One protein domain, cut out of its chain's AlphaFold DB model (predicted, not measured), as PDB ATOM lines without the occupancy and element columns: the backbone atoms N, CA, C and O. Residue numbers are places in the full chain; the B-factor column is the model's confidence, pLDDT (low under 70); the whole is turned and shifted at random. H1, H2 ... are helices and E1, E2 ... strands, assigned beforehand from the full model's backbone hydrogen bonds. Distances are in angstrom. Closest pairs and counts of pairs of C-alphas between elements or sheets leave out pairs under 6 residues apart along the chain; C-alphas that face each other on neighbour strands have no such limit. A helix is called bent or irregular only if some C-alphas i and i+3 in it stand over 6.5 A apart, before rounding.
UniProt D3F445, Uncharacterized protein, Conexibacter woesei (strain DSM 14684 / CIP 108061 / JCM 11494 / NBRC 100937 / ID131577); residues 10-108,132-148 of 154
ATOM      1  N   ALA A  10      17.969  90.811 -12.831       90.31
ATOM      2  CA  ALA A  10      16.965  90.972 -13.873       90.31
ATOM      3  C   ALA A  10      15.700  90.193 -13.506       90.31
ATOM      4  O   ALA A  10      15.756  89.048 -13.062       90.31
ATOM      5  N   LEU A  11      14.545  90.823 -13.692       92.31
ATOM      6  CA  LEU A  11      13.246  90.192 -13.513       92.31
ATOM      7  C   LEU A  11      12.641  89.850 -14.860       92.31
ATOM      8  O   LEU A  11      12.486  90.731 -15.698       92.31
ATOM      9  N   LEU A  12      12.215  88.607 -15.025       92.06
ATOM     10  CA  LEU A  12      11.456  88.151 -16.177       92.06
ATOM     11  C   LEU A  12       9.983  88.021 -15.784       92.06
ATOM     12  O   LEU A  12       9.627  87.126 -15.020       92.06
ATOM     13  N   LEU A  13       9.113  88.909 -16.268       91.25
ATOM     14  CA  LEU A  13       7.679  88.785 -16.007       91.25
ATOM     15  C   LEU A  13       7.074  87.757 -16.950       91.25
ATOM     16  O   LEU A  13       7.058  87.953 -18.167       91.25
ATOM     17  N   LEU A  14       6.488  86.707 -16.386       88.94
ATOM     18  CA  LEU A  14       5.800  85.688 -17.165       88.94
ATOM     19  C   LEU A  14       4.302  86.029 -17.292       88.94
ATOM     20  O   LEU A  14       3.652  86.386 -16.301       88.94
ATOM     21  N   PRO A  15       3.723  85.994 -18.509       83.81
ATOM     22  CA  PRO A  15       2.304  86.302 -18.704       83.81
ATOM     23  C   PRO A  15       1.403  85.160 -18.209       83.81
ATOM     24  O   PRO A  15       0.293  85.386 -17.732       83.81
ATOM     25  N   VAL A  16       1.905  83.931 -18.261       84.94
ATOM     26  CA  VAL A  16       1.282  82.702 -17.761       84.94
ATOM     27  C   VAL A  16       2.363  81.867 -17.064       84.94
ATOM     28  O   VAL A  16       3.540  82.172 -17.259       84.94
ATOM     29  N   PRO A  17       2.013  80.837 -16.269       86.12
ATOM     30  CA  PRO A  17       3.025  79.964 -15.682       86.12
ATOM     31  C   PRO A  17       3.967  79.418 -16.754       86.12
ATOM     32  O   PRO A  17       3.507  79.102 -17.856       86.12
ATOM     33  N   LEU A  18       5.259  79.293 -16.434       85.19
ATOM     34  CA  LEU A  18       6.302  78.933 -17.405       85.19
ATOM     35  C   LEU A  18       5.967  77.668 -18.214       85.19
ATOM     36  O   LEU A  18       6.266  77.582 -19.399       85.19
ATOM     37  N   GLU A  19       5.300  76.702 -17.589       84.88
ATOM     38  CA  GLU A  19       4.866  75.436 -18.195       84.88
ATOM     39  C   GLU A  19       3.878  75.612 -19.357       84.88
ATOM     40  O   GLU A  19       3.775  74.747 -20.220       84.88
ATOM     41  N   ARG A  20       3.135  76.723 -19.371       83.94
ATOM     42  CA  ARG A  20       2.090  77.038 -20.355       83.94
ATOM     43  C   ARG A  20       2.480  78.180 -21.284       83.94
ATOM     44  O   ARG A  20       1.658  78.617 -22.085       83.94
ATOM     45  N   PHE A  21       3.689  78.713 -21.139       84.00
ATOM     46  CA  PHE A  21       4.120  79.871 -21.899       84.00
ATOM     47  C   PHE A  21       4.619  79.462 -23.289       84.00
ATOM     48  O   PHE A  21       5.499  78.618 -23.411       84.00
ATOM     49  N   THR A  22       4.095  80.093 -24.344       83.62
ATOM     50  CA  THR A  22       4.460  79.793 -25.743       83.62
ATOM     51  C   THR A  22       5.959  79.941 -26.010       83.62
ATOM     52  O   THR A  22       6.521  79.186 -26.795       83.62
ATOM     53  N   HIS A  23       6.627  80.871 -25.323       82.38
ATOM     54  CA  HIS A  23       8.070  81.094 -25.440       82.38
ATOM     55  C   HIS A  23       8.836  80.553 -24.225       82.38
ATOM     56  O   HIS A  23       9.829  81.138 -23.793       82.38
ATOM     57  N   ALA A  24       8.374  79.437 -23.648       83.06
ATOM     58  CA  ALA A  24       8.988  78.831 -22.470       83.06
ATOM     59  C   ALA A  24      10.465  78.473 -22.675       83.06
ATOM     60  O   ALA A  24      11.235  78.596 -21.732       83.06
ATOM     61  N   GLU A  25      10.883  78.055 -23.871       83.50
ATOM     62  CA  GLU A  25      12.294  77.746 -24.155       83.50
ATOM     63  C   GLU A  25      13.178  78.994 -24.090       83.50
ATOM     64  O   GLU A  25      14.179  78.996 -23.382       83.50
ATOM     65  N   HIS A  26      12.747  80.088 -24.719       83.56
ATOM     66  CA  HIS A  26      13.417  81.387 -24.637       83.56
ATOM     67  C   HIS A  26      13.472  81.907 -23.193       83.56
ATOM     68  O   HIS A  26      14.489  82.447 -22.764       83.56
ATOM     69  N   ALA A  27      12.383  81.766 -22.430       86.62
ATOM     70  CA  ALA A  27      12.348  82.171 -21.027       86.62
ATOM     71  C   ALA A  27      13.266  81.300 -20.154       86.62
ATOM     72  O   ALA A  27      13.988  81.825 -19.311       86.62
ATOM     73  N   ARG A  28      13.267  79.978 -20.364       87.94
ATOM     74  CA  ARG A  28      14.138  79.032 -19.649       87.94
ATOM     75  C   ARG A  28      15.605  79.289 -19.923       87.94
ATOM     76  O   ARG A  28      16.392  79.174 -18.994       87.94
ATOM     77  N   ASP A  29      15.954  79.631 -21.159       86.31
ATOM     78  CA  ASP A  29      17.327  79.961 -21.505       86.31
ATOM     79  C   ASP A  29      17.810  81.191 -20.722       86.31
ATOM     80  O   ASP A  29      18.789  81.084 -19.993       86.31
ATOM     81  N   LEU A  30      17.048  82.293 -20.701       84.94
ATOM     82  CA  LEU A  30      17.379  83.458 -19.863       84.94
ATOM     83  C   LEU A  30      17.456  83.119 -18.364       84.94
ATOM     84  O   LEU A  30      18.295  83.656 -17.645       84.94
ATOM     85  N   LEU A  31      16.600  82.214 -17.882       88.50
ATOM     86  CA  LEU A  31      16.605  81.749 -16.489       88.50
ATOM     87  C   LEU A  31      17.817  80.874 -16.131       88.50
ATOM     88  O   LEU A  31      18.009  80.576 -14.952       88.50
ATOM     89  N   ARG A  32      18.652  80.473 -17.100       86.75
ATOM     90  CA  ARG A  32      19.950  79.838 -16.811       86.75
ATOM     91  C   ARG A  32      20.912  80.811 -16.135       86.75
ATOM     92  O   ARG A  32      21.790  80.372 -15.395       86.75
ATOM     93  N   ALA A  33      20.748  82.119 -16.348       83.69
ATOM     94  CA  ALA A  33      21.545  83.122 -15.659       83.69
ATOM     95  C   ALA A  33      21.179  83.165 -14.162       83.69
ATOM     96  O   ALA A  33      20.015  83.380 -13.814       83.69
ATOM     97  N   PRO A  34      22.159  83.073 -13.245       78.19
ATOM     98  CA  PRO A  34      21.902  82.943 -11.807       78.19
ATOM     99  C   PRO A  34      21.218  84.166 -11.174       78.19
ATOM    100  O   PRO A  34      20.702  84.078 -10.061       78.19
ATOM    101  N   ARG A  35      21.224  85.316 -11.856       87.19
ATOM    102  CA  ARG A  35      20.631  86.579 -11.379       87.19
ATOM    103  C   ARG A  35      19.396  87.001 -12.178       87.19
ATOM    104  O   ARG A  35      18.897  88.111 -11.982       87.19
ATOM    105  N   VAL A  36      18.892  86.131 -13.054       89.25
ATOM    106  CA  VAL A  36      17.600  86.312 -13.719       89.25
ATOM    107  C   VAL A  36      16.547  85.553 -12.919       89.25
ATOM    108  O   VAL A  36      16.624  84.341 -12.747       89.25
ATOM    109  N   LEU A  37      15.550  86.272 -12.407       90.56
ATOM    110  CA  LEU A  37      14.456  85.692 -11.634       90.56
ATOM    111  C   LEU A  37      13.144  85.816 -12.403       90.56
ATOM    112  O   LEU A  37      12.755  86.911 -12.812       90.56
ATOM    113  N   ALA A  38      12.426  84.705 -12.545       91.38
ATOM    114  CA  ALA A  38      11.074  84.709 -13.083       91.38
ATOM    115  C   ALA A  38      10.078  85.187 -12.022       91.38
ATOM    116  O   ALA A  38      10.028  84.672 -10.904       91.38
ATOM    117  N   LEU A  39       9.256  86.162 -12.398       89.56
ATOM    118  CA  LEU A  39       8.079  86.549 -11.645       89.56
ATOM    119  C   LEU A  39       6.857  85.924 -12.315       89.56
ATOM    120  O   LEU A  39       6.421  86.361 -13.384       89.56
ATOM    121  N   GLU A  40       6.325  84.898 -11.659       84.25
ATOM    122  CA  GLU A  40       5.094  84.224 -12.059       84.25
ATOM    123  C   GLU A  40       3.909  85.208 -12.111       84.25
ATOM    124  O   GLU A  40       3.879  86.204 -11.370       84.25
ATOM    125  N   PRO A  41       2.914  84.948 -12.978       77.75
ATOM    126  CA  PRO A  41       1.768  85.830 -13.126       77.75
ATOM    127  C   PRO A  41       1.010  85.986 -11.797       77.75
ATOM    128  O   PRO A  41       0.847  85.023 -11.041       77.75
ATOM    129  N   PRO A  42       0.484  87.188 -11.501       72.94
ATOM    130  CA  PRO A  42      -0.331  87.394 -10.322       72.94
ATOM    131  C   PRO A  42      -1.617  86.552 -10.399       72.94
ATOM    132  O   PRO A  42      -2.151  86.314 -11.485       72.94
ATOM    133  N   PRO A  43      -2.199  86.170  -9.246       65.38
ATOM    134  CA  PRO A  43      -3.449  85.402  -9.207       65.38
ATOM    135  C   PRO A  43      -4.624  86.148  -9.864       65.38
ATOM    136  O   PRO A  43      -5.599  85.547 -10.317       65.38
ATOM    137  N   LEU A  44      -4.535  87.478  -9.942       66.44
ATOM    138  CA  LEU A  44      -5.389  88.296 -10.792       66.44
ATOM    139  C   LEU A  44      -4.849  88.266 -12.221       66.44
ATOM    140  O   LEU A  44      -3.875  88.945 -12.522       66.44
ATOM    141  N   SER A  45      -5.530  87.517 -13.091       68.50
ATOM    142  CA  SER A  45      -5.213  87.447 -14.521       68.50
ATOM    143  C   SER A  45      -4.986  88.837 -15.128       68.50
ATOM    144  O   SER A  45      -5.815  89.742 -14.973       68.50
ATOM    145  N   TRP A  46      -3.891  88.967 -15.878       69.12
ATOM    146  CA  TRP A  46      -3.523  90.159 -16.644       69.12
ATOM    147  C   TRP A  46      -4.664  90.693 -17.511       69.12
ATOM    148  O   TRP A  46      -4.864  91.901 -17.608       69.12
ATOM    149  N   SER A  47      -5.490  89.801 -18.060       72.38
ATOM    150  CA  SER A  47      -6.643  90.157 -18.886       72.38
ATOM    151  C   SER A  47      -7.714  90.933 -18.117       72.38
ATOM    152  O   SER A  47      -8.398  91.769 -18.701       72.38
ATOM    153  N   ARG A  48      -7.881  90.693 -16.808       74.88
ATOM    154  CA  ARG A  48      -8.800  91.497 -15.981       74.88
ATOM    155  C   ARG A  48      -8.226  92.875 -15.697       74.88
ATOM    156  O   ARG A  48      -8.975  93.844 -15.714       74.88
ATOM    157  N   ILE A  49      -6.919  92.960 -15.464       74.50
ATOM    158  CA  ILE A  49      -6.229  94.234 -15.232       74.50
ATOM    159  C   ILE A  49      -6.284  95.098 -16.499       74.50
ATOM    160  O   ILE A  49      -6.586  96.283 -16.407       74.50
ATOM    161  N   GLY A  50      -6.100  94.500 -17.680       75.25
ATOM    162  CA  GLY A  50      -6.160  95.200 -18.968       75.25
ATOM    163  C   GLY A  50      -7.527  95.786 -19.337       75.25
ATOM    164  O   GLY A  50      -7.600  96.635 -20.216       75.25
ATOM    165  N   ARG A  51      -8.613  95.372 -18.669       83.75
ATOM    166  CA  ARG A  51      -9.960  95.944 -18.861       83.75
ATOM    167  C   ARG A  51     -10.235  97.161 -17.977       83.75
ATOM    168  O   ARG A  51     -11.296  97.767 -18.095       83.75
ATOM    169  N   LEU A  52      -9.329  97.488 -17.057       82.56
ATOM    170  CA  LEU A  52      -9.479  98.626 -16.159       82.56
ATOM    171  C   LEU A  52      -8.974  99.916 -16.824       82.56
ATOM    172  O   LEU A  52      -8.076  99.862 -17.665       82.56
ATOM    173  N   PRO A  53      -9.472 101.092 -16.402       86.88
ATOM    174  CA  PRO A  53      -8.870 102.368 -16.773       86.88
ATOM    175  C   PRO A  53      -7.375 102.400 -16.428       86.88
ATOM    176  O   PRO A  53      -6.968 101.900 -15.374       86.88
ATOM    177  N   GLY A  54      -6.561 103.024 -17.284       83.00
ATOM    178  CA  GLY A  54      -5.096 102.961 -17.192       83.00
ATOM    179  C   GLY A  54      -4.524 103.387 -15.834       83.00
ATOM    180  O   GLY A  54      -3.636 102.725 -15.302       83.00
ATOM    181  N   SER A  55      -5.083 104.425 -15.210       85.31
ATOM    182  CA  SER A  55      -4.679 104.896 -13.877       85.31
ATOM    183  C   SER A  55      -4.956 103.875 -12.767       85.31
ATOM    184  O   SER A  55      -4.157 103.737 -11.837       85.31
ATOM    185  N   LEU A  56      -6.044 103.106 -12.874       86.62
ATOM    186  CA  LEU A  56      -6.364 102.046 -11.919       86.62
ATOM    187  C   LEU A  56      -5.468 100.820 -12.128       86.62
ATOM    188  O   LEU A  56      -4.937 100.285 -11.153       86.62
ATOM    189  N   ALA A  57      -5.259 100.410 -13.382       85.31
ATOM    190  CA  ALA A  57      -4.335  99.331 -13.725       85.31
ATOM    191  C   ALA A  57      -2.921  99.632 -13.201       85.31
ATOM    192  O   ALA A  57      -2.316  98.797 -12.527       85.31
ATOM    193  N   PHE A  58      -2.440 100.858 -13.418       86.69
ATOM    194  CA  PHE A  58      -1.163 101.341 -12.901       86.69
ATOM    195  C   PHE A  58      -1.100 101.319 -11.367       86.69
ATOM    196  O   PHE A  58      -0.159 100.774 -10.794       86.69
ATOM    197  N   GLY A  59      -2.124 101.833 -10.674       86.38
ATOM    198  CA  GLY A  59      -2.171 101.815  -9.208       86.38
ATOM    199  C   GLY A  59      -2.147 100.399  -8.613       86.38
ATOM    200  O   GLY A  59      -1.487 100.156  -7.596       86.38
ATOM    201  N   ILE A  60      -2.822  99.444  -9.261       87.12
ATOM    202  CA  ILE A  60      -2.755  98.020  -8.904       87.12
ATOM    203  C   ILE A  60      -1.338  97.486  -9.125       87.12
ATOM    204  O   ILE A  60      -0.799  96.839  -8.226       87.12
ATOM    205  N   GLY A  61      -0.723  97.803 -10.265       86.12
ATOM    206  CA  GLY A  61       0.654  97.436 -10.588       86.12
ATOM    207  C   GLY A  61       1.661  97.927  -9.546       86.12
ATOM    208  O   GLY A  61       2.434  97.133  -9.020       86.12
ATOM    209  N   VAL A  62       1.579  99.194  -9.129       88.06
ATOM    210  CA  VAL A  62       2.418  99.761  -8.055       88.06
ATOM    211  C   VAL A  62       2.210  99.023  -6.727       88.06
ATOM    212  O   VAL A  62       3.172  98.714  -6.020       88.06
ATOM    213  N   ARG A  63       0.962  98.709  -6.357       87.81
ATOM    214  CA  ARG A  63       0.679  97.956  -5.121       87.81
ATOM    215  C   ARG A  63       1.215  96.529  -5.176       87.81
ATOM    216  O   ARG A  63       1.739  96.054  -4.172       87.81
ATOM    217  N   GLN A  64       1.081  95.855  -6.313       87.88
ATOM    218  CA  GLN A  64       1.632  94.518  -6.516       87.88
ATOM    219  C   GLN A  64       3.159  94.552  -6.467       87.88
ATOM    220  O   GLN A  64       3.749  93.785  -5.709       87.88
ATOM    221  N   ALA A  65       3.787  95.506  -7.159       88.31
ATOM    222  CA  ALA A  65       5.231  95.696  -7.153       88.31
ATOM    223  C   ALA A  65       5.782  95.849  -5.736       88.31
ATOM    224  O   ALA A  65       6.800  95.245  -5.433       88.31
ATOM    225  N   LYS A  66       5.095  96.572  -4.835       88.06
ATOM    226  CA  LYS A  66       5.470  96.709  -3.410       88.06
ATOM    227  C   LYS A  66       5.412  95.403  -2.607       88.06
ATOM    228  O   LYS A  66       6.081  95.297  -1.582       88.06
ATOM    229  N   ARG A  67       4.620  94.417  -3.035       86.88
ATOM    230  CA  ARG A  67       4.474  93.121  -2.345       86.88
ATOM    231  C   ARG A  67       5.517  92.092  -2.769       86.88
ATOM    232  O   ARG A  67       5.764  91.160  -2.012       86.88
ATOM    233  N   VAL A  68       6.133  92.264  -3.938       86.44
ATOM    234  CA  VAL A  68       7.199  91.374  -4.415       86.44
ATOM    235  C   VAL A  68       8.397  91.471  -3.464       86.44
ATOM    236  O   VAL A  68       8.832  92.570  -3.110       86.44
ATOM    237  N   ARG A  69       8.928  90.338  -3.006       86.50
ATOM    238  CA  ARG A  69      10.160  90.296  -2.208       86.50
ATOM    239  C   ARG A  69      11.267  89.697  -3.052       86.50
ATOM    240  O   ARG A  69      11.079  88.626  -3.613       86.50
ATOM    241  N   LEU A  70      12.381  90.414  -3.149       86.50
ATOM    242  CA  LEU A  70      13.521  90.045  -3.980       86.50
ATOM    243  C   LEU A  70      14.796  90.087  -3.142       86.50
ATOM    244  O   LEU A  70      14.866  90.889  -2.206       86.50
ATOM    245  N   PRO A  71      15.782  89.235  -3.461       83.81
ATOM    246  CA  PRO A  71      17.002  89.101  -2.673       83.81
ATOM    247  C   PRO A  71      18.010  90.244  -2.878       83.81
ATOM    248  O   PRO A  71      18.993  90.297  -2.144       83.81
ATOM    249  N   GLY A  72      17.776  91.147  -3.838       85.25
ATOM    250  CA  GLY A  72      18.693  92.236  -4.174       85.25
ATOM    251  C   GLY A  72      18.077  93.321  -5.070       85.25
ATOM    252  O   GLY A  72      16.865  93.291  -5.332       85.25
ATOM    253  N   PRO A  73      18.886  94.302  -5.513       88.06
ATOM    254  CA  PRO A  73      18.434  95.405  -6.353       88.06
ATOM    255  C   PRO A  73      18.124  94.940  -7.779       88.06
ATOM    256  O   PRO A  73      18.890  94.209  -8.401       88.06
ATOM    257  N   VAL A  74      17.006  95.409  -8.331       90.69
ATOM    258  CA  VAL A  74      16.614  95.117  -9.716       90.69
ATOM    259  C   VAL A  74      17.157  96.203 -10.634       90.69
ATOM    260  O   VAL A  74      16.894  97.384 -10.413       90.69
ATOM    261  N   ARG A  75      17.886  95.807 -11.678       90.38
ATOM    262  CA  ARG A  75      18.357  96.716 -12.735       90.38
ATOM    263  C   ARG A  75      17.576  96.583 -14.025       90.38
ATOM    264  O   ARG A  75      17.534  97.539 -14.790       90.38
ATOM    265  N   VAL A  76      16.934  95.442 -14.249       91.50
ATOM    266  CA  VAL A  76      16.162  95.196 -15.467       91.50
ATOM    267  C   VAL A  76      14.863  94.492 -15.136       91.50
ATOM    268  O   VAL A  76      14.818  93.566 -14.330       91.50
ATOM    269  N   VAL A  77      13.803  94.924 -15.801       92.44
ATOM    270  CA  VAL A  77      12.493  94.299 -15.804       92.44
ATOM    271  C   VAL A  77      12.157  93.963 -17.253       92.44
ATOM    272  O   VAL A  77      12.008  94.864 -18.070       92.44
ATOM    273  N   ILE A  78      12.059  92.681 -17.580       91.56
ATOM    274  CA  ILE A  78      11.787  92.163 -18.921       91.56
ATOM    275  C   ILE A  78      10.314  91.759 -18.996       91.56
ATOM    276  O   ILE A  78       9.826  90.999 -18.157       91.56
ATOM    277  N   VAL A  79       9.604  92.266 -20.002       90.69
ATOM    278  CA  VAL A  79       8.201  91.933 -20.290       90.69
ATOM    279  C   VAL A  79       8.055  91.332 -21.683       90.69
ATOM    280  O   VAL A  79       8.734  91.755 -22.614       90.69
ATOM    281  N   TYR A  80       7.127  90.394 -21.842       86.00
ATOM    282  CA  TYR A  80       6.757  89.821 -23.140       86.00
ATOM    283  C   TYR A  80       5.512  90.491 -23.727       86.00
ATOM    284  O   TYR A  80       5.412  90.680 -24.934       86.00
ATOM    285  N   GLU A  81       4.569  90.900 -22.876       85.00
ATOM    286  CA  GLU A  81       3.269  91.412 -23.299       85.00
ATOM    287  C   GLU A  81       2.960  92.797 -22.723       85.00
ATOM    288  O   GLU A  81       3.309  93.133 -21.588       85.00
ATOM    289  N   ALA A  82       2.203  93.600 -23.479       84.88
ATOM    290  CA  ALA A  82       1.781  94.936 -23.054       84.88
ATOM    291  C   ALA A  82       0.924  94.920 -21.773       84.88
ATOM    292  O   ALA A  82       0.957  95.867 -20.989       84.88
ATOM    293  N   LEU A  83       0.194  93.829 -21.518       84.12
ATOM    294  CA  LEU A  83      -0.631  93.676 -20.316       84.12
ATOM    295  C   LEU A  83       0.191  93.634 -19.017       84.12
ATOM    296  O   LEU A  83      -0.357  93.872 -17.942       84.12
ATOM    297  N   GLN A  84       1.496  93.369 -19.107       87.94
ATOM    298  CA  GLN A  84       2.408  93.311 -17.964       87.94
ATOM    299  C   GLN A  84       2.954  94.694 -17.577       87.94
ATOM    300  O   GLN A  84       3.500  94.858 -16.482       87.94
ATOM    301  N   LEU A  85       2.780  95.703 -18.443       88.44
ATOM    302  CA  LEU A  85       3.321  97.050 -18.250       88.44
ATOM    303  C   LEU A  85       2.929  97.695 -16.915       88.44
ATOM    304  O   LEU A  85       3.817  98.273 -16.295       88.44
ATOM    305  N   PRO A  86       1.688  97.583 -16.400       89.75
ATOM    306  CA  PRO A  86       1.351  98.212 -15.127       89.75
ATOM    307  C   PRO A  86       2.197  97.694 -13.956       89.75
ATOM    308  O   PRO A  86       2.656  98.484 -13.127       89.75
ATOM    309  N   LEU A  87       2.443  96.379 -13.883       89.56
ATOM    310  CA  LEU A  87       3.320  95.816 -12.854       89.56
ATOM    311  C   LEU A  87       4.775  96.200 -13.112       89.56
ATOM    312  O   LEU A  87       5.482  96.574 -12.180       89.56
ATOM    313  N   ALA A  88       5.208  96.137 -14.369       91.31
ATOM    314  CA  ALA A  88       6.581  96.428 -14.743       91.31
ATOM    315  C   ALA A  88       6.966  97.891 -14.460       91.31
ATOM    316  O   ALA A  88       8.020  98.150 -13.889       91.31
ATOM    317  N   GLN A  89       6.071  98.840 -14.740       91.50
ATOM    318  CA  GLN A  89       6.215 100.247 -14.358       91.50
ATOM    319  C   GLN A  89       6.207 100.424 -12.836       91.50
ATOM    320  O   GLN A  89       6.989 101.201 -12.293       91.50
ATOM    321  N   GLY A  90       5.364  99.672 -12.121       90.62
ATOM    322  CA  GLY A  90       5.378  99.654 -10.660       90.62
ATOM    323  C   GLY A  90       6.712  99.167 -10.081       90.62
ATOM    324  O   GLY A  90       7.182  99.716  -9.084       90.62
ATOM    325  N   LEU A  91       7.333  98.161 -10.703       90.88
ATOM    326  CA  LEU A  91       8.661  97.661 -10.340       90.88
ATOM    327  C   LEU A  91       9.747  98.683 -10.691       90.88
ATOM    328  O   LEU A  91      10.594  98.962  -9.849       90.88
ATOM    329  N   GLN A  92       9.674  99.305 -11.868       92.25
ATOM    330  CA  GLN A  92      10.593 100.365 -12.278       92.25
ATOM    331  C   GLN A  92      10.581 101.559 -11.313       92.25
ATOM    332  O   GLN A  92      11.631 102.075 -10.957       92.25
ATOM    333  N   LEU A  93       9.407 101.974 -10.832       91.25
ATOM    334  CA  LEU A  93       9.303 103.047  -9.836       91.25
ATOM    335  C   LEU A  93       9.798 102.635  -8.451       91.25
ATOM    336  O   LEU A  93      10.172 103.486  -7.648       91.25
ATOM    337  N   ARG A  94       9.747 101.338  -8.139       90.12
ATOM    338  CA  ARG A  94      10.217 100.811  -6.857       90.12
ATOM    339  C   ARG A  94      11.742 100.706  -6.808       90.12
ATOM    340  O   ARG A  94      12.308 100.893  -5.734       90.12
ATOM    341  N   PHE A  95      12.378 100.350  -7.919       89.31
ATOM    342  CA  PHE A  95      13.814 100.106  -7.992       89.31
ATOM    343  C   PHE A  95      14.490 101.208  -8.806       89.31
ATOM    344  O   PHE A  95      14.364 101.264 -10.027       89.31
ATOM    345  N   GLU A  96      15.212 102.091  -8.120       84.75
ATOM    346  CA  GLU A  96      15.890 103.218  -8.758       84.75
ATOM    347  C   GLU A  96      16.884 102.741  -9.830       84.75
ATOM    348  O   GLU A  96      17.703 101.846  -9.602       84.75
ATOM    349  N   GLY A  97      16.791 103.333 -11.023       83.38
ATOM    350  CA  GLY A  97      17.626 102.972 -12.169       83.38
ATOM    351  C   GLY A  97      17.243 101.655 -12.852       83.38
ATOM    352  O   GLY A  97      17.983 101.202 -13.723       83.38
ATOM    353  N   ALA A  98      16.115 101.033 -12.489       89.94
ATOM    354  CA  ALA A  98      15.626  99.854 -13.190       89.94
ATOM    355  C   ALA A  98      15.158 100.206 -14.611       89.94
ATOM    356  O   ALA A  98      14.331 101.097 -14.837       89.94
ATOM    357  N   GLN A  99      15.669  99.465 -15.583       91.31
ATOM    358  CA  GLN A  99      15.285  99.568 -16.978       91.31
ATOM    359  C   GLN A  99      14.112  98.637 -17.270       91.31
ATOM    360  O   GLN A  99      14.018  97.543 -16.715       91.31
ATOM    361  N   LEU A 100      13.225  99.067 -18.161       90.56
ATOM    362  CA  LEU A 100      12.126  98.250 -18.660       90.56
ATOM    363  C   LEU A 100      12.460  97.796 -20.078       90.56
ATOM    364  O   LEU A 100      12.561  98.627 -20.980       90.56
ATOM    365  N   TRP A 101      12.632  96.495 -20.270       89.25
ATOM    366  CA  TRP A 101      12.935  95.889 -21.562       89.25
ATOM    367  C   TRP A 101      11.741  95.082 -22.051       89.25
ATOM    368  O   TRP A 101      11.054  94.419 -21.273       89.25
ATOM    369  N   ARG A 102      11.495  95.120 -23.358       84.88
ATOM    370  CA  ARG A 102      10.576  94.192 -24.008       84.88
ATOM    371  C   ARG A 102      11.404  93.045 -24.567       84.88
ATOM    372  O   ARG A 102      12.394  93.299 -25.243       84.88
ATOM    373  N   ALA A 103      11.009  91.813 -24.274       79.94
ATOM    374  CA  ALA A 103      11.538  90.656 -24.969       79.94
ATOM    375  C   ALA A 103      11.044  90.737 -26.416       79.94
ATOM    376  O   ALA A 103       9.888  90.433 -26.713       79.94
ATOM    377  N   GLU A 104      11.898  91.235 -27.303       67.38
ATOM    378  CA  GLU A 104      11.700  91.088 -28.735       67.38
ATOM    379  C   GLU A 104      11.994  89.629 -29.053       67.38
ATOM    380  O   GLU A 104      13.125  89.252 -29.339       67.38
ATOM    381  N   VAL A 105      10.974  88.781 -28.923       60.38
ATOM    382  CA  VAL A 105      11.049  87.437 -29.484       60.38
ATOM    383  C   VAL A 105      11.046  87.652 -30.988       60.38
ATOM    384  O   VAL A 105       9.985  87.862 -31.579       60.38
ATOM    385  N   VAL A 106      12.238  87.712 -31.584       47.38
ATOM    386  CA  VAL A 106      12.399  87.834 -33.029       47.38
ATOM    387  C   VAL A 106      11.664  86.647 -33.635       47.38
ATOM    388  O   VAL A 106      12.084  85.496 -33.521       47.38
ATOM    389  N   ALA A 107      10.499  86.921 -34.212       42.09
ATOM    390  CA  ALA A 107       9.688  85.945 -34.915       42.09
ATOM    391  C   ALA A 107      10.307  85.663 -36.294       42.09
ATOM    392  O   ALA A 107       9.636  85.761 -37.317       42.09
ATOM    393  N   GLU A 108      11.596  85.334 -36.348       40.19
ATOM    394  CA  GLU A 108      12.231  84.838 -37.565       40.19
ATOM    395  C   GLU A 108      12.060  83.322 -37.622       40.19
ATOM    396  O   GLU A 108      12.916  82.545 -37.218       40.19
ATOM    397  N   ASP A 132      18.759  77.961 -32.187       69.94
ATOM    398  CA  ASP A 132      18.850  77.614 -30.771       69.94
ATOM    399  C   ASP A 132      18.265  78.764 -29.933       69.94
ATOM    400  O   ASP A 132      18.383  79.944 -30.282       69.94
ATOM    401  N   ALA A 133      17.539  78.437 -28.861       69.50
ATOM    402  CA  ALA A 133      16.930  79.455 -28.002       69.50
ATOM    403  C   ALA A 133      17.975  80.456 -27.481       69.50
ATOM    404  O   ALA A 133      17.655  81.628 -27.294       69.50
ATOM    405  N   PHE A 134      19.212  79.994 -27.312       72.38
ATOM    406  CA  PHE A 134      20.359  80.802 -26.951       72.38
ATOM    407  C   PHE A 134      20.714  81.853 -28.004       72.38
ATOM    408  O   PHE A 134      20.868  83.027 -27.677       72.38
ATOM    409  N   ASP A 135      20.781  81.456 -29.276       71.56
ATOM    410  CA  ASP A 135      21.149  82.344 -30.384       71.56
ATOM    411  C   ASP A 135      20.075  83.429 -30.595       71.56
ATOM    412  O   ASP A 135      20.378  84.617 -30.693       71.56
ATOM    413  N   ARG A 136      18.791  83.062 -30.447       72.00
ATOM    414  CA  ARG A 136      17.671  84.027 -30.396       72.00
ATOM    415  C   ARG A 136      17.751  85.000 -29.215       72.00
ATOM    416  O   ARG A 136      17.230  86.110 -29.301       72.00
ATOM    417  N   ASN A 137      18.393  84.595 -28.120       78.50
ATOM    418  CA  ASN A 137      18.590  85.411 -26.926       78.50
ATOM    419  C   ASN A 137      19.902  86.198 -26.929       78.50
ATOM    420  O   ASN A 137      20.091  87.010 -26.023       78.50
ATOM    421  N   ALA A 138      20.788  86.006 -27.910       76.81
ATOM    422  CA  ALA A 138      22.096  86.655 -27.973       76.81
ATOM    423  C   ALA A 138      22.068  88.172 -27.662       76.81
ATOM    424  O   ALA A 138      22.827  88.603 -26.789       76.81
ATOM    425  N   PRO A 139      21.160  88.996 -28.235       78.31
ATOM    426  CA  PRO A 139      21.128  90.429 -27.918       78.31
ATOM    427  C   PRO A 139      20.668  90.736 -26.482       78.31
ATOM    428  O   PRO A 139      21.003  91.787 -25.933       78.31
ATOM    429  N   LEU A 140      19.880  89.856 -25.855       79.06
ATOM    430  CA  LEU A 140      19.503  89.993 -24.446       79.06
ATOM    431  C   LEU A 140      20.648  89.563 -23.528       79.06
ATOM    432  O   LEU A 140      20.884  90.235 -22.526       79.06
ATOM    433  N   TRP A 141      21.368  88.497 -23.882       79.69
ATOM    434  CA  TRP A 141      22.544  88.030 -23.152       79.69
ATOM    435  C   TRP A 141      23.639  89.094 -23.095       79.69
ATOM    436  O   TRP A 141      24.011  89.494 -21.994       79.69
ATOM    437  N   GLU A 142      24.040  89.655 -24.239       81.56
ATOM    438  CA  GLU A 142      25.064  90.711 -24.301       81.56
ATOM    439  C   GLU A 142      24.698  91.906 -23.401       81.56
ATOM    440  O   GLU A 142      25.508  92.434 -22.636       81.56
ATOM    441  N   ARG A 143      23.422  92.305 -23.409       81.75
ATOM    442  CA  ARG A 143      22.933  93.395 -22.558       81.75
ATOM    443  C   ARG A 143      22.907  93.039 -21.070       81.75
ATOM    444  O   ARG A 143      23.137  93.920 -20.240       81.75
ATOM    445  N   LEU A 144      22.599  91.793 -20.708       82.69
ATOM    446  CA  LEU A 144      22.634  91.335 -19.315       82.69
ATOM    447  C   LEU A 144      24.069  91.278 -18.778       82.69
ATOM    448  O   LEU A 144      24.285  91.601 -17.606       82.69
ATOM    449  N   GLU A 145      25.037  90.921 -19.619       83.31
ATOM    450  CA  GLU A 145      26.461  90.936 -19.277       83.31
ATOM    451  C   GLU A 145      26.989  92.349 -19.050       83.31
ATOM    452  O   GLU A 145      27.624  92.612 -18.030       83.31
ATOM    453  N   LEU A 146      26.639  93.300 -19.924       81.94
ATOM    454  CA  LEU A 146      26.998  94.713 -19.747       81.94
ATOM    455  C   LEU A 146      26.486  95.300 -18.420       81.94
ATOM    456  O   LEU A 146      27.062  96.251 -17.891       81.94
ATOM    457  N   LEU A 147      25.409  94.737 -17.868       78.06
ATOM    458  CA  LEU A 147      24.846  95.132 -16.576       78.06
ATOM    459  C   LEU A 147      25.375  94.313 -15.389       78.06
ATOM    460  O   LEU A 147      24.942  94.544 -14.257       78.06
ATOM    461  N   GLY A 148      26.278  93.359 -15.624       77.88
ATOM    462  CA  GLY A 148      26.811  92.455 -14.605       77.88
ATOM    463  C   GLY A 148      25.757  91.518 -14.005       77.88
ATOM    464  O   GLY A 148      25.904  91.061 -12.867       77.88
TER     465      GLY A 148
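What this domain is: This is residues 10 to 108 and 132 to 148 of the 154 residues of an uncharacterized protein of Conexibacter woesei (strain DSM 14684 / CIP 108061 / JCM 11494 / NBRC 100937 / ID131577) (UniProt D3F445). A small, twisted sheet of four parallel strands stands between two groups of helices: H4 packs along one face with H3 crossing its far side and short H2 near one end of H4, while H1 and H5, side by side, only graze the sheet. The 116 printed residues hold five named helices and four named strands, in the order E1 H1 E2 H2 H3 E3 H4 E4 H5; the sheet order is E2 E1 E3 E4 and the class is mixed, helices and strands. The whole is compact, with a radius of gyration of the C-alphas of 13.8 A and spans of 39 by 29 by 20 A.

How they stand to each other: In the sheet, E1, residues 10 to 13, and E3, residues 74 to 79, are inner strands, parallel at 28 degrees, with N 78 and O 11 2.7 A apart. E2, residues 36 to 39, is the edge strand beside E1, with N 12 and O 37 at 2.8 A. E4, residues 99 to 102, is the edge strand beside E3, with N 79 and O 101 at 2.9 A. The sheet is only just strongly twisted, its C-alphas up to 4.2 A off the best plane. H4, residues 82 to 94, lies over E3 at a height of 8.7 A over the sheet and runs along the strands, at 2 degrees to E3 on the local plane; helix and sheet form two layers, helices on one face of a sheet. H3, residues 54 to 67, touches H4 at a steep tilt of 54 degrees, the same way; the closest C-alphas, of Gly 61 and Leu 87, are 3.9 A apart. H2, residues 46 to 49, touches H4 at residues 83 to 84 alone; the closest C-alphas, of Trp 46 and Leu 83, are 5.8 A apart. H1, residues 24 to 30, touches H5, residues 133 to 146, the same way at a shallow tilt of 32 degrees, only just short of steep; the C-alphas of His 26 and Ala 133 are closest, at 5.2 A. H1 grazes the sheet with residues 27 to 30 and H5 with residues 140 to 144. H4 and H5 are apart. E1, H1, E2 and E3, H4, E4 are strand-helix-strand units, two parallel neighbour strands with a helix between; E2, H2 H3, E3 is a split one, with E1 between its strands. The three crossovers are right-handed. Each O i to N i+4 pair is within hydrogen-bond range in H1; H3 has 9 of 10, H4 7 of 9, H5 7 of 10, and H2 is too short for one.

Where its parts are: E1 begins at C-alpha 10, (16.965, 90.972, -13.873), and H5 ends at C-alpha 146, (26.998, 94.713, -19.747). From first to last C-alpha, E3 measures 13.9 A, H3 20.2 A, H4 19.2 A and H5 20.1 A. H4 and H5 are irregular: C-alphas 83 and 86 are 7.2 A apart, and C-alphas 136 and 139 7.7 A.

The domain as a whole: The C-alphas farthest apart, of Leu 56 and Asp 132, are 39.9 A apart. Residues 109 to 131 are not printed, with 11.9 A between C-alphas 108 and 132; the link E4 to H5 runs across this cut. Of the links that are printed whole, none is long. The mean pLDDT of the printed part is 82.9; residues 43 to 46, 104 to 108 and 132 to 133 are under 70.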